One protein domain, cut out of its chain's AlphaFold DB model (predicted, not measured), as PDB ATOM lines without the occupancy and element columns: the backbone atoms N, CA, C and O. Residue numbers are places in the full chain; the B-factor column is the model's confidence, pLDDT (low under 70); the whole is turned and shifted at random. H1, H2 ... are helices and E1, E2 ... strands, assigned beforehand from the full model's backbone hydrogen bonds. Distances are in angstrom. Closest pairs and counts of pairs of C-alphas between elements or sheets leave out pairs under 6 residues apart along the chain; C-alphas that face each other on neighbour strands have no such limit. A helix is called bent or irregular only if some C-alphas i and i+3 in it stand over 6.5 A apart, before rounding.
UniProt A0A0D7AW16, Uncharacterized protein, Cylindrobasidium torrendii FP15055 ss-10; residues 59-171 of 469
ATOM      1  N   ALA A  59     266.324 181.892 273.327       92.00
ATOM      2  CA  ALA A  59     266.623 180.996 274.431       92.00
ATOM      3  C   ALA A  59     267.935 180.257 274.198       92.00
ATOM      4  O   ALA A  59     268.371 180.057 273.067       92.00
ATOM      5  N   TRP A  60     268.537 179.797 275.282       90.81
ATOM      6  CA  TRP A  60     269.535 178.745 275.248       90.81
ATOM      7  C   TRP A  60     268.817 177.409 275.260       90.81
ATOM      8  O   TRP A  60     267.958 177.186 276.106       90.81
ATOM      9  N   VAL A  61     269.162 176.521 274.341       91.38
ATOM     10  CA  VAL A  61     268.551 175.200 274.219       91.38
ATOM     11  C   VAL A  61     269.604 174.119 274.343       91.38
ATOM     12  O   VAL A  61     270.704 174.263 273.820       91.38
ATOM     13  N   LEU A  62     269.295 173.039 275.047       90.62
ATOM     14  CA  LEU A  62     270.256 171.963 275.240       90.62
ATOM     15  C   LEU A  62     270.263 171.014 274.034       90.62
ATOM     16  O   LEU A  62     269.260 170.360 273.729       90.62
ATOM     17  N   VAL A  63     271.411 170.922 273.370       89.50
ATOM     18  CA  VAL A  63     271.615 170.151 272.141       89.50
ATOM     19  C   VAL A  63     272.754 169.162 272.356       89.50
ATOM     20  O   VAL A  63     273.749 169.488 272.991       89.50
ATOM     21  N   SER A  64     272.628 167.939 271.855       88.31
ATOM     22  CA  SER A  64     273.710 166.964 271.877       88.31
ATOM     23  C   SER A  64     274.856 167.399 270.956       88.31
ATOM     24  O   SER A  64     274.664 168.185 270.029       88.31
ATOM     25  N   ALA A  65     276.053 166.847 271.142       84.31
ATOM     26  CA  ALA A  65     277.178 167.034 270.221       84.31
ATOM     27  C   ALA A  65     276.873 166.513 268.799       84.31
ATOM     28  O   ALA A  65     277.541 166.891 267.837       84.31
ATOM     29  N   ASP A  66     275.844 165.668 268.672       81.38
ATOM     30  CA  ASP A  66     275.267 165.197 267.411       81.38
ATOM     31  C   ASP A  66     274.037 166.014 266.982       81.38
ATOM     32  O   ASP A  66     273.267 165.560 266.143       81.38
ATOM     33  N   GLY A  67     273.827 167.205 267.549       74.88
ATOM     34  CA  GLY A  67     272.809 168.160 267.104       74.88
ATOM     35  C   GLY A  67     271.380 167.821 267.478       74.88
ATOM     36  O   GLY A  67     270.435 168.499 267.086       74.88
ATOM     37  N   ARG A  68     271.170 166.751 268.232       80.75
ATOM     38  CA  ARG A  68     269.824 166.336 268.616       80.75
ATOM     39  C   ARG A  68     269.468 167.034 269.912       80.75
ATOM     40  O   ARG A  68     270.274 167.042 270.833       80.75
ATOM     41  N   TYR A  69     268.269 167.592 270.026       75.62
ATOM     42  CA  TYR A  69     267.815 168.099 271.320       75.62
ATOM     43  C   TYR A  69     267.866 167.000 272.372       75.62
ATOM     44  O   TYR A  69     267.599 165.832 272.072       75.62
ATOM     45  N   ALA A  70     268.166 167.390 273.608       75.81
ATOM     46  CA  ALA A  70     267.944 166.512 274.740       75.81
ATOM     47  C   ALA A  70     266.465 166.099 274.751       75.81
ATOM     48  O   ALA A  70     265.555 166.916 274.918       75.81
ATOM     49  N   VAL A  71     266.215 164.817 274.498       74.81
ATOM     50  CA  VAL A  71     264.885 164.239 274.654       74.81
ATOM     51  C   VAL A  71     264.783 163.816 276.109       74.81
ATOM     52  O   VAL A  71     265.654 163.101 276.597       74.81
ATOM     53  N   ALA A  72     263.701 164.208 276.785       60.69
ATOM     54  CA  ALA A  72     263.422 163.869 278.187       60.69
ATOM     55  C   ALA A  72     263.225 162.355 278.447       60.69
ATOM     56  O   ALA A  72     262.776 161.942 279.514       60.69
ATOM     57  N   THR A  73     263.526 161.503 277.469       69.12
ATOM     58  CA  THR A  73     263.559 160.052 277.628       69.12
ATOM     59  C   THR A  73     264.853 159.646 278.323       69.12
ATOM     60  O   THR A  73     265.933 160.066 277.908       69.12
ATOM     61  N   SER A  74     264.733 158.776 279.324       57.50
ATOM     62  CA  SER A  74     265.782 158.282 280.232       57.50
ATOM     63  C   SER A  74     267.022 157.655 279.584       57.50
ATOM     64  O   SER A  74     267.981 157.353 280.287       57.50
ATOM     65  N   ASP A  75     267.010 157.457 278.268       66.75
ATOM     66  CA  ASP A  75     267.976 156.613 277.565       66.75
ATOM     67  C   ASP A  75     268.916 157.429 276.658       66.75
ATOM     68  O   ASP A  75     269.719 156.865 275.913       66.75
ATOM     69  N   SER A  76     268.828 158.764 276.691       69.88
ATOM     70  CA  SER A  76     269.624 159.652 275.839       69.88
ATOM     71  C   SER A  76     271.015 159.924 276.434       69.88
ATOM     72  O   SER A  76     271.348 161.022 276.877       69.88
ATOM     73  N   TYR A  77     271.863 158.894 276.428       82.50
ATOM     74  CA  TYR A  77     273.278 159.023 276.781       82.50
ATOM     75  C   TYR A  77     274.033 159.812 275.713       82.50
ATOM     76  O   TYR A  77     273.954 159.488 274.527       82.50
ATOM     77  N   GLY A  78     274.799 160.817 276.126       87.81
ATOM     78  CA  GLY A  78     275.610 161.581 275.188       87.81
ATOM     79  C   GLY A  78     276.215 162.839 275.779       87.81
ATOM     80  O   GLY A  78     275.974 163.197 276.928       87.81
ATOM     81  N   GLU A  79     277.016 163.504 274.964       89.75
ATOM     82  CA  GLU A  79     277.559 164.821 275.255       89.75
ATOM     83  C   GLU A  79     276.582 165.899 274.792       89.75
ATOM     84  O   GLU A  79     276.034 165.792 273.695       89.75
ATOM     85  N   TYR A  80     276.373 166.926 275.610       91.31
ATOM     86  CA  TYR A  80     275.424 168.009 275.380       91.31
ATOM     87  C   TYR A  80     276.067 169.374 275.592       91.31
ATOM     88  O   TYR A  80     277.013 169.520 276.359       91.31
ATOM     89  N   VAL A  81     275.522 170.381 274.921       92.00
ATOM     90  CA  VAL A  81     275.939 171.777 274.969       92.00
ATOM     91  C   VAL A  81     274.706 172.676 274.900       92.00
ATOM     92  O   VAL A  81     273.739 172.387 274.192       92.00
ATOM     93  N   TRP A  82     274.724 173.781 275.639       92.06
ATOM     94  CA  TRP A  82     273.702 174.817 275.518       92.06
ATOM     95  C   TRP A  82     273.971 175.678 274.286       92.06
ATOM     96  O   TRP A  82     275.010 176.331 274.182       92.06
ATOM     97  N   TRP A  83     273.025 175.681 273.358       92.69
ATOM     98  CA  TRP A  83     273.119 176.350 272.070       92.69
ATOM     99  C   TRP A  83     272.172 177.553 272.004       92.69
ATOM    100  O   TRP A  83     271.042 177.460 272.482       92.69
ATOM    101  N   PRO A  84     272.581 178.688 271.423       93.25
ATOM    102  CA  PRO A  84     271.692 179.826 271.222       93.25
ATOM    103  C   PRO A  84     270.628 179.514 270.157       93.25
ATOM    104  O   PRO A  84     270.965 179.138 269.041       93.25
ATOM    105  N   ALA A  85     269.348 179.699 270.462       93.12
ATOM    106  CA  ALA A  85     268.252 179.489 269.523       93.12
ATOM    107  C   ALA A  85     267.188 180.586 269.567       93.12
ATOM    108  O   ALA A  85     267.000 181.285 270.566       93.12
ATOM    109  N   VAL A  86     266.446 180.688 268.471       92.19
ATOM    110  CA  VAL A  86     265.218 181.468 268.366       92.19
ATOM    111  C   VAL A  86     264.042 180.537 268.590       92.19
ATOM    112  O   VAL A  86     263.892 179.537 267.896       92.19
ATOM    113  N   THR A  87     263.210 180.852 269.571       90.94
ATOM    114  CA  THR A  87     262.034 180.065 269.932       90.94
ATOM    115  C   THR A  87     260.776 180.717 269.384       90.94
ATOM    116  O   THR A  87     260.541 181.909 269.593       90.94
ATOM    117  N   SER A  88     259.918 179.921 268.759       90.00
ATOM    118  CA  SER A  88     258.562 180.304 268.376       90.00
ATOM    119  C   SER A  88     257.532 179.341 268.987       90.00
ATOM    120  O   SER A  88     257.854 178.176 269.243       90.00
ATOM    121  N   PRO A  89     256.300 179.799 269.278       87.56
ATOM    122  CA  PRO A  89     255.252 178.928 269.803       87.56
ATOM    123  C   PRO A  89     254.904 177.813 268.806       87.56
ATOM    124  O   PRO A  89     254.589 178.087 267.648       87.56
ATOM    125  N   GLY A  90     254.942 176.559 269.253       84.69
ATOM    126  CA  GLY A  90     254.519 175.384 268.494       84.69
ATOM    127  C   GLY A  90     253.119 174.889 268.878       84.69
ATOM    128  O   GLY A  90     252.389 175.508 269.653       84.69
ATOM    129  N   THR A  91     252.727 173.737 268.327       83.25
ATOM    130  CA  THR A  91     251.500 173.025 268.723       83.25
ATOM    131  C   THR A  91     251.719 172.260 270.031       83.25
ATOM    132  O   THR A  91     252.822 171.775 270.269       83.25
ATOM    133  N   GLU A  92     250.669 172.097 270.843       83.56
ATOM    134  CA  GLU A  92     250.679 171.248 272.056       83.56
ATOM    135  C   GLU A  92     251.616 171.726 273.184       83.56
ATOM    136  O   GLU A  92     252.100 170.930 273.981       83.56
ATOM    137  N   GLY A  93     251.870 173.036 273.277       77.06
ATOM    138  CA  GLY A  93     252.727 173.604 274.328       77.06
ATOM    139  C   GLY A  93     254.226 173.394 274.093       77.06
ATOM    140  O   GLY A  93     255.028 173.686 274.977       77.06
ATOM    141  N   LEU A  94     254.602 172.913 272.906       81.56
ATOM    142  CA  LEU A  94     255.992 172.797 272.480       81.56
ATOM    143  C   LEU A  94     256.493 174.107 271.874       81.56
ATOM    144  O   LEU A  94     255.708 174.891 271.343       81.56
ATOM    145  N   TYR A  95     257.808 174.308 271.894       83.81
ATOM    146  CA  TYR A  95     258.459 175.405 271.178       83.81
ATOM    147  C   TYR A  95     259.144 174.865 269.929       83.81
ATOM    148  O   TYR A  95     259.785 173.813 269.956       83.81
ATOM    149  N   ILE A  96     258.998 175.583 268.822       85.50
ATOM    150  CA  ILE A  96     259.810 175.370 267.626       85.50
ATOM    151  C   ILE A  96     261.059 176.218 267.804       85.50
ATOM    152  O   ILE A  96     260.955 177.404 268.124       85.50
ATOM    153  N   THR A  97     262.225 175.610 267.643       88.06
ATOM    154  CA  THR A  97     263.497 176.272 267.922       88.06
ATOM    155  C   THR A  97     264.403 176.221 266.712       88.06
ATOM    156  O   THR A  97     264.763 175.139 266.253       88.06
ATOM    157  N   ASP A  98     264.811 177.396 266.251       89.88
ATOM    158  CA  ASP A  98     265.794 177.559 265.191       89.88
ATOM    159  C   ASP A  98     267.140 177.874 265.843       89.88
ATOM    160  O   ASP A  98     267.294 178.920 266.477       89.88
ATOM    161  N   LEU A  99     268.105 176.957 265.739       91.56
ATOM    162  CA  LEU A  99     269.457 177.198 266.240       91.56
ATOM    163  C   LEU A  99     270.075 178.387 265.496       91.56
ATOM    164  O   LEU A  99     269.984 178.482 264.274       91.56
ATOM    165  N   CYS A 100     270.701 179.290 266.240       92.44
ATOM    166  CA  CYS A 100     271.507 180.358 265.673       92.44
ATOM    167  C   CYS A 100     272.864 179.786 265.236       92.44
ATOM    168  O   CYS A 100     273.448 178.961 265.947       92.44
ATOM    169  N   GLY A 101     273.404 180.290 264.129       90.44
ATOM    170  CA  GLY A 101     274.700 179.910 263.572       90.44
ATOM    171  C   GLY A 101     274.628 178.710 262.628       90.44
ATOM    172  O   GLY A 101     273.607 178.018 262.562       90.44
ATOM    173  N   PRO A 102     275.710 178.441 261.875       88.75
ATOM    174  CA  PRO A 102     275.812 177.193 261.147       88.75
ATOM    175  C   PRO A 102     275.841 176.040 262.139       88.75
ATOM    176  O   PRO A 102     276.351 176.151 263.256       88.75
ATOM    177  N   VAL A 103     275.329 174.901 261.698       81.56
ATOM    178  CA  VAL A 103     275.453 173.661 262.444       81.56
ATOM    179  C   VAL A 103     276.086 172.625 261.523       81.56
ATOM    180  O   VAL A 103     275.695 172.575 260.355       81.56
ATOM    181  N   PRO A 104     277.096 171.852 261.970       80.25
ATOM    182  CA  PRO A 104     277.863 171.015 261.052       80.25
ATOM    183  C   PRO A 104     276.965 170.046 260.267       80.25
ATOM    184  O   PRO A 104     276.094 169.393 260.836       80.25
ATOM    185  N   GLU A 105     277.181 169.904 258.956       72.81
ATOM    186  CA  GLU A 105     276.357 169.021 258.104       72.81
ATOM    187  C   GLU A 105     276.389 167.553 258.550       72.81
ATOM    188  O   GLU A 105     275.436 166.809 258.335       72.81
ATOM    189  N   SER A 106     277.461 167.137 259.229       66.00
ATOM    190  CA  SER A 106     277.606 165.794 259.801       66.00
ATOM    191  C   SER A 106     276.619 165.491 260.937       66.00
ATOM    192  O   SER A 106     276.586 164.363 261.429       66.00
ATOM    193  N   VAL A 107     275.828 166.481 261.357       61.47
ATOM    194  CA  VAL A 107     275.135 166.499 262.644       61.47
ATOM    195  C   VAL A 107     273.601 166.624 262.476       61.47
ATOM    196  O   VAL A 107     272.870 166.155 263.342       61.47
ATOM    197  N   PHE A 108     273.059 167.125 261.351       62.34
ATOM    198  CA  PHE A 108     271.610 167.406 261.238       62.34
ATOM    199  C   PHE A 108     270.868 166.750 260.066       62.34
ATOM    200  O   PHE A 108     271.249 166.833 258.904       62.34
ATOM    201  N   THR A 109     269.706 166.172 260.387       54.69
ATOM    202  CA  THR A 109     268.637 165.835 259.433       54.69
ATOM    203  C   THR A 109     267.779 167.072 259.143       54.69
ATOM    204  O   THR A 109     267.428 167.795 260.068       54.69
ATOM    205  N   THR A 110     267.383 167.279 257.885       52.84
ATOM    206  CA  THR A 110     266.715 168.475 257.315       52.84
ATOM    207  C   THR A 110     265.299 168.811 257.835       52.84
ATOM    208  O   THR A 110     264.522 169.435 257.114       52.84
ATOM    209  N   GLN A 111     264.898 168.381 259.034       58.38
ATOM    210  CA  GLN A 111     263.559 168.654 259.570       58.38
ATOM    211  C   GLN A 111     263.576 169.775 260.620       58.38
ATOM    212  O   GLN A 111     264.456 169.764 261.481       58.38
ATOM    213  N   PRO A 112     262.598 170.708 260.596       60.25
ATOM    214  CA  PRO A 112     262.427 171.692 261.659       60.25
ATOM    215  C   PRO A 112     262.167 170.960 262.978       60.25
ATOM    216  O   PRO A 112     261.226 170.169 263.100       60.25
ATOM    217  N   LEU A 113     263.048 171.184 263.946       63.34
ATOM    218  CA  LEU A 113     263.069 170.443 265.197       63.34
ATOM    219  C   LEU A 113     262.127 171.078 266.233       63.34
ATOM    220  O   LEU A 113     261.957 172.295 266.298       63.34
ATOM    221  N   ARG A 114     261.494 170.233 267.053       67.50
ATOM    222  CA  ARG A 114     260.555 170.640 268.110       67.50
ATOM    223  C   ARG A 114     261.182 170.373 269.474       67.50
ATOM    224  O   ARG A 114     261.553 169.233 269.752       67.50
ATOM    225  N   VAL A 115     261.266 171.389 270.331       65.44
ATOM    226  CA  VAL A 115     261.722 171.243 271.721       65.44
ATOM    227  C   VAL A 115     260.527 170.940 272.609       65.44
ATOM    228  O   VAL A 115     259.552 171.691 272.659       65.44
ATOM    229  N   ALA A 116     260.611 169.796 273.287       55.06
ATOM    230  CA  ALA A 116     259.484 169.185 273.975       55.06
ATOM    231  C   ALA A 116     259.239 169.711 275.408       55.06
ATOM    232  O   ALA A 116     258.173 169.464 275.959       55.06
ATOM    233  N   SER A 117     260.207 170.395 276.036       69.81
ATOM    234  CA  SER A 117     260.129 170.758 277.460       69.81
ATOM    235  C   SER A 117     260.896 172.041 277.791       69.81
ATOM    236  O   SER A 117     261.996 172.261 277.284       69.81
ATOM    237  N   VAL A 118     260.332 172.849 278.696       72.75
ATOM    238  CA  VAL A 118     260.971 174.035 279.303       72.75
ATOM    239  C   VAL A 118     262.254 173.653 280.059       72.75
ATOM    240  O   VAL A 118     263.137 174.479 280.235       72.75
ATOM    241  N   GLU A 119     262.417 172.388 280.449       78.00
ATOM    242  CA  GLU A 119     263.619 171.885 281.134       78.00
ATOM    243  C   GLU A 119     264.884 171.921 280.257       78.00
ATOM    244  O   GLU A 119     265.996 171.945 280.774       78.00
ATOM    245  N   HIS A 120     264.728 171.967 278.930       85.25
ATOM    246  CA  HIS A 120     265.838 172.023 277.971       85.25
ATOM    247  C   HIS A 120     265.925 173.369 277.248       85.25
ATOM    248  O   HIS A 120     266.592 173.464 276.216       85.25
ATOM    249  N   ALA A 121     265.242 174.395 277.763       87.44
ATOM    250  CA  ALA A 121     265.241 175.740 277.210       87.44
ATOM    251  C   ALA A 121     265.289 176.793 278.327       87.44
ATOM    252  O   ALA A 121     264.410 176.854 279.179       87.44
ATOM    253  N   VAL A 122     266.288 177.671 278.294       85.75
ATOM    254  CA  VAL A 122     266.440 178.786 279.237       85.75
ATOM    255  C   VAL A 122     266.237 180.096 278.476       85.75
ATOM    256  O   VAL A 122     266.963 180.323 277.508       85.75
ATOM    257  N   PRO A 123     265.296 180.976 278.870       85.25
ATOM    258  CA  PRO A 123     265.122 182.278 278.229       85.25
ATOM    259  C   PRO A 123     266.438 183.057 278.161       85.25
ATOM    260  O   PRO A 123     267.190 183.123 279.134       85.25
ATOM    261  N   PHE A 124     266.711 183.670 277.016       80.19
ATOM    262  CA  PHE A 124     267.870 184.534 276.853       80.19
ATOM    263  C   PHE A 124     267.657 185.856 277.605       80.19
ATOM    264  O   PHE A 124     266.594 186.474 277.481       80.19
ATOM    265  N   SER A 125     268.684 186.311 278.333       74.31
ATOM    266  CA  SER A 125     268.720 187.608 279.019       74.31
ATOM    267  C   SER A 125     269.884 188.461 278.513       74.31
ATOM    268  O   SER A 125     271.001 187.971 278.362       74.31
ATOM    269  N   LEU A 126     269.601 189.741 278.256       55.28
ATOM    270  CA  LEU A 126     270.531 190.728 277.694       55.28
ATOM    271  C   LEU A 126     271.482 191.362 278.703       55.28
ATOM    272  O   LEU A 126     272.445 192.007 278.303       55.28
ATOM    273  N   THR A 127     271.207 191.230 279.996       53.62
ATOM    274  CA  THR A 127     272.110 191.756 281.019       53.62
ATOM    275  C   THR A 127     273.446 191.030 280.867       53.62
ATOM    276  O   THR A 127     273.467 189.809 281.028       53.62
ATOM    277  N   GLU A 128     274.536 191.743 280.558       44.94
ATOM    278  CA  GLU A 128     275.872 191.167 280.294       44.94
ATOM    279  C   GLU A 128     276.346 190.217 281.410       44.94
ATOM    280  O   GLU A 128     277.072 189.259 281.153       44.94
ATOM    281  N   ARG A 129     275.822 190.409 282.627       39.78
ATOM    282  CA  ARG A 129     276.038 189.571 283.818       39.78
ATOM    283  C   ARG A 129     275.323 188.204 283.814       39.78
ATOM    284  O   ARG A 129     275.607 187.388 284.678       39.78
ATOM    285  N   ASN A 130     274.407 187.933 282.876       45.69
ATOM    286  CA  ASN A 130     273.591 186.704 282.810       45.69
ATOM    287  C   ASN A 130     273.698 185.959 281.475       45.69
ATOM    288  O   ASN A 130     272.835 185.138 281.164       45.69
ATOM    289  N   LEU A 131     274.722 186.219 280.664       55.25
ATOM    290  CA  LEU A 131     275.022 185.332 279.549       55.25
ATOM    291  C   LEU A 131     275.687 184.076 280.134       55.25
ATOM    292  O   LEU A 131     276.871 184.126 280.456       55.25
ATOM    293  N   PRO A 132     274.981 182.941 280.292       54.34
ATOM    294  CA  PRO A 132     275.529 181.805 281.034       54.34
ATOM    295  C   PRO A 132     276.677 181.122 280.267       54.34
ATOM    296  O   PRO A 132     277.392 180.279 280.807       54.34
ATOM    297  N   PHE A 133     276.844 181.486 278.992       61.88
ATOM    298  CA  PHE A 133     277.738 180.852 278.040       61.88
ATOM    299  C   PHE A 133     278.396 181.920 277.145       61.88
ATOM    300  O   PHE A 133     278.170 181.954 275.944       61.88
ATOM    301  N   THR A 134     279.150 182.869 277.707       53.66
ATOM    302  CA  THR A 134     279.813 183.950 276.936       53.66
ATOM    303  C   THR A 134     281.218 183.640 276.450       53.66
ATOM    304  O   THR A 134     281.670 184.283 275.507       53.66
ATOM    305  N   LEU A 135     281.918 182.707 277.094       62.66
ATOM    306  CA  LEU A 135     283.359 182.529 276.884       62.66
ATOM    307  C   LEU A 135     283.675 181.324 275.999       62.66
ATOM    308  O   LEU A 135     284.510 181.415 275.103       62.66
ATOM    309  N   ALA A 136     282.996 180.202 276.239       79.88
ATOM    310  CA  ALA A 136     283.152 178.962 275.488       79.88
ATOM    311  C   ALA A 136     281.938 178.042 275.720       79.88
ATOM    312  O   ALA A 136     281.330 178.097 276.799       79.88
ATOM    313  N   PRO A 137     281.603 177.159 274.763       88.44
ATOM    314  CA  PRO A 137     280.613 176.122 274.995       88.44
ATOM    315  C   PRO A 137     281.121 175.153 276.063       88.44
ATOM    316  O   PRO A 137     282.254 174.672 276.005       88.44
ATOM    317  N   LYS A 138     280.267 174.841 277.039       87.69
ATOM    318  CA  LYS A 138     280.520 173.774 278.010       87.69
ATOM    319  C   LYS A 138     279.862 172.496 277.510       87.69
ATOM    320  O   LYS A 138     278.637 172.422 277.448       87.69
ATOM    321  N   PHE A 139     280.688 171.513 277.168       88.25
ATOM    322  CA  PHE A 139     280.239 170.174 276.811       88.25
ATOM    323  C   PHE A 139     280.103 169.335 278.081       88.25
ATOM    324  O   PHE A 139     281.061 169.175 278.837       88.25
ATOM    325  N   GLN A 140     278.903 168.829 278.337       86.50
ATOM    326  CA  GLN A 140     278.597 168.017 279.505       86.50
ATOM    327  C   GLN A 140     278.087 166.652 279.066       86.50
ATOM    328  O   GLN A 140     277.181 166.545 278.243       86.50
ATOM    329  N   TRP A 141     278.656 165.595 279.637       85.69
ATOM    330  CA  TRP A 141     278.169 164.243 279.413       85.69
ATOM    331  C   TRP A 141     276.967 163.950 280.309       85.69
ATOM    332  O   TRP A 141     277.033 164.150 281.522       85.69
ATOM    333  N   LEU A 142     275.892 163.432 279.722       82.62
ATOM    334  CA  LEU A 142     274.730 162.936 280.443       82.62
ATOM    335  C   LEU A 142     274.700 161.412 280.470       82.62
ATOM    336  O   LEU A 142     274.696 160.739 279.437       82.62
ATOM    337  N   GLY A 143     274.653 160.891 281.696       80.06
ATOM    338  CA  GLY A 143     274.513 159.481 282.037       80.06
ATOM    339  C   GLY A 143     275.823 158.777 282.411       80.06
ATOM    340  O   GLY A 143     276.805 159.416 282.780       80.06
ATOM    341  N   HIS A 144     275.815 157.439 282.422       72.94
ATOM    342  CA  HIS A 144     276.799 156.652 283.177       72.94
ATOM    343  C   HIS A 144     278.235 156.822 282.629       72.94
ATOM    344  O   HIS A 144     278.430 156.710 281.414       72.94
ATOM    345  N   PRO A 145     279.251 157.033 283.492       61.12
ATOM    346  CA  PRO A 145     280.638 157.276 283.088       61.12
ATOM    347  C   PRO A 145     281.312 155.997 282.572       61.12
ATOM    348  O   PRO A 145     282.120 155.367 283.253       61.12
ATOM    349  N   TYR A 146     280.985 155.585 281.353       74.81
ATOM    350  CA  TYR A 146     281.826 154.655 280.608       74.81
ATOM    351  C   TYR A 146     282.970 155.418 279.932       74.81
ATOM    352  O   TYR A 146     282.863 156.614 279.647       74.81
ATOM    353  N   LYS A 147     284.093 154.723 279.693       68.88
ATOM    354  CA  LYS A 147     285.237 155.262 278.943       68.88
ATOM    355  C   LYS A 147     284.758 155.694 277.558       68.88
ATOM    356  O   LYS A 147     284.512 154.846 276.703       68.88
ATOM    357  N   HIS A 148     284.616 156.996 277.359       75.31
ATOM    358  CA  HIS A 148     284.187 157.586 276.102       75.31
ATOM    359  C   HIS A 148     285.401 158.028 275.288       75.31
ATOM    360  O   HIS A 148     286.462 158.368 275.820       75.31
ATOM    361  N   GLN A 149     285.241 157.994 273.969       78.19
ATOM    362  CA  GLN A 149     286.226 158.532 273.047       78.19
ATOM    363  C   GLN A 149     286.165 160.057 273.122       78.19
ATOM    364  O   GLN A 149     285.109 160.648 272.902       78.19
ATOM    365  N   LYS A 150     287.294 160.694 273.444       79.75
ATOM    366  CA  LYS A 150     287.404 162.155 273.455       79.75
ATOM    367  C   LYS A 150     287.154 162.668 272.035       79.75
ATOM    368  O   LYS A 150     287.924 162.347 271.128       79.75
ATOM    369  N   ARG A 151     286.063 163.407 271.842       84.19
ATOM    370  CA  ARG A 151     285.743 164.064 270.572       84.19
ATOM    371  C   ARG A 151     286.561 165.349 270.454       84.19
ATOM    372  O   ARG A 151     286.863 165.987 271.460       84.19
ATOM    373  N   ASP A 152     286.945 165.702 269.233       86.06
ATOM    374  CA  ASP A 152     287.460 167.040 268.949       86.06
ATOM    375  C   ASP A 152     286.274 168.010 268.847       86.06
ATOM    376  O   ASP A 152     285.366 167.814 268.037       86.06
ATOM    377  N   HIS A 153     286.256 169.028 269.707       89.50
ATOM    378  CA  HIS A 153     285.180 170.018 269.792       89.50
ATOM    379  C   HIS A 153     285.455 171.286 268.999       89.50
ATOM    380  O   HIS A 153     284.665 172.225 269.089       89.50
ATOM    381  N   LYS A 154     286.552 171.352 268.241       89.62
ATOM    382  CA  LYS A 154     286.943 172.570 267.530       89.62
ATOM    383  C   LYS A 154     285.830 173.092 266.616       89.62
ATOM    384  O   LYS A 154     285.413 174.236 266.769       89.62
ATOM    385  N   ASP A 155     285.288 172.235 265.754       87.44
ATOM    386  CA  ASP A 155     284.260 172.634 264.783       87.44
ATOM    387  C   ASP A 155     282.942 173.030 265.465       87.44
ATOM    388  O   ASP A 155     282.322 174.030 265.098       87.44
ATOM    389  N   LEU A 156     282.538 172.291 266.507       88.94
ATOM    390  CA  LEU A 156     281.351 172.608 267.309       88.94
ATOM    391  C   LEU A 156     281.517 173.935 268.056       88.94
ATOM    392  O   LEU A 156     280.571 174.708 268.139       88.94
ATOM    393  N   THR A 157     282.721 174.214 268.555       89.94
ATOM    394  CA  THR A 157     283.045 175.462 269.253       89.94
ATOM    395  C   THR A 157     282.975 176.659 268.313       89.94
ATOM    396  O   THR A 157     282.393 177.681 268.674       89.94
ATOM    397  N   THR A 158     283.503 176.525 267.093       90.94
ATOM    398  CA  THR A 158     283.395 177.558 266.054       90.94
ATOM    399  C   THR A 158     281.935 177.816 265.676       90.94
ATOM    400  O   THR A 158     281.491 178.960 265.730       90.94
ATOM    401  N   CYS A 159     281.165 176.763 265.390       91.81
ATOM    402  CA  CYS A 159     279.744 176.878 265.042       91.81
ATOM    403  C   CYS A 159     278.919 177.522 266.167       91.81
ATOM    404  O   CYS A 159     278.090 178.400 265.930       91.81
ATOM    405  N   TRP A 160     279.187 177.128 267.412       92.75
ATOM    406  CA  TRP A 160     278.535 177.691 268.585       92.75
ATOM    407  C   TRP A 160     278.839 179.190 268.743       92.75
ATOM    408  O   TRP A 160     277.923 179.980 268.975       92.75
ATOM    409  N   ALA A 161     280.095 179.610 268.554       89.94
ATOM    410  CA  ALA A 161     280.496 181.016 268.655       89.94
ATOM    411  C   ALA A 161     279.834 181.884 267.569       89.94
ATOM    412  O   ALA A 161     279.402 183.013 267.832       89.94
ATOM    413  N   GLU A 162     279.688 181.344 266.359       92.31
ATOM    414  CA  GLU A 162     278.925 181.984 265.286       92.31
ATOM    415  C   GLU A 162     277.437 182.102 265.644       92.31
ATOM    416  O   GLU A 162     276.834 183.155 265.425       92.31
ATOM    417  N   GLY A 163     276.864 181.083 266.287       92.69
ATOM    418  CA  GLY A 163     275.492 181.121 266.783       92.69
ATOM    419  C   GLY A 163     275.249 182.180 267.852       92.69
ATOM    420  O   GLY A 163     274.251 182.903 267.796       92.69
ATOM    421  N   VAL A 164     276.177 182.338 268.798       89.44
ATOM    422  CA  VAL A 164     276.102 183.403 269.813       89.44
ATOM    423  C   VAL A 164     276.180 184.773 269.140       89.44
ATOM    424  O   VAL A 164     275.412 185.678 269.472       89.44
ATOM    425  N   SER A 165     277.066 184.918 268.153       88.38
ATOM    426  CA  SER A 165     277.218 186.154 267.380       88.38
ATOM    427  C   SER A 165     275.947 186.507 266.603       88.38
ATOM    428  O   SER A 165     275.521 187.664 266.589       88.38
ATOM    429  N   GLU A 166     275.301 185.520 265.983       92.19
ATOM    430  CA  GLU A 166     274.029 185.722 265.293       92.19
ATOM    431  C   GLU A 166     272.909 186.112 266.261       92.19
ATOM    432  O   GLU A 166     272.175 187.065 265.994       92.19
ATOM    433  N   MET A 167     272.794 185.426 267.401       90.19
ATOM    434  CA  MET A 167     271.808 185.763 268.426       90.19
ATOM    435  C   MET A 167     271.972 187.210 268.905       90.19
ATOM    436  O   MET A 167     270.987 187.945 268.948       90.19
ATOM    437  N   ARG A 168     273.208 187.651 269.182       84.75
ATOM    438  CA  ARG A 168     273.518 189.048 269.543       84.75
ATOM    439  C   ARG A 168     273.052 190.038 268.478       84.75
ATOM    440  O   ARG A 168     272.405 191.027 268.817       84.75
ATOM    441  N   ARG A 169     273.319 189.752 267.199       87.50
ATOM    442  CA  ARG A 169     272.889 190.596 266.069       87.50
ATOM    443  C   ARG A 169     271.367 190.731 266.004       87.50
ATOM    444  O   ARG A 169     270.851 191.826 265.815       87.50
ATOM    445  N   ARG A 170     270.635 189.634 266.223       86.69
ATOM    446  CA  ARG A 170     269.162 189.652 266.246       86.69
ATOM    447  C   ARG A 170     268.602 190.523 267.372       86.69
ATOM    448  O   ARG A 170     267.522 191.081 267.213       86.69
ATOM    449  N   ILE A 171     269.315 190.638 268.491       80.75
ATOM    450  CA  ILE A 171     268.859 191.417 269.645       80.75
ATOM    451  C   ILE A 171     269.148 192.903 269.485       80.75
ATOM    452  O   ILE A 171     268.269 193.731 269.702       80.75
TER     453      ILE A 171
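AT A GLANCE: This is residues 59 to 171 of the 469 residues of an uncharacterized protein of Cylindrobasidium torrendii FP15055 ss-10 (UniProt A0A0D7AW16). A strongly twisted sheet, built on the long bent strand E2, has helix H1 packed along it. The printed part has 113 residues, under half in named elements: five strands, then H1, mixed class. The branched antiparallel sheet holds the meander E1 E2 E3, successive neighbours; E4, beside E1, completes a Greek key. It is compact, radius of gyration of the C-alphas 13.9 A, spans 40 by 34 by 28 A.

IN THESE COORDINATES: E1, residues 59 to 64, begins at (266.623, 180.996, 274.431). E2, residues 78 to 89, bends by 77 degrees at 86. E3 is 95 to 99, E4 121 to 123, E5 140 to 142. H1, residues 154 to 171, 26.2 A long, ends at (268.859, 191.417, 269.645).

HOW THE PARTS SIT: E2 forms hairpins with E1 and E3; N 83 and O 61 are 2.8 A apart. H1 is on the sheet, closest C-alphas Pro 84 and Val 164, 5.9 A; its O i to N i+4 pairs are within hydrogen-bond range.

THE WHOLE: The printed part has no cut; 29 residues have pLDDT under 70.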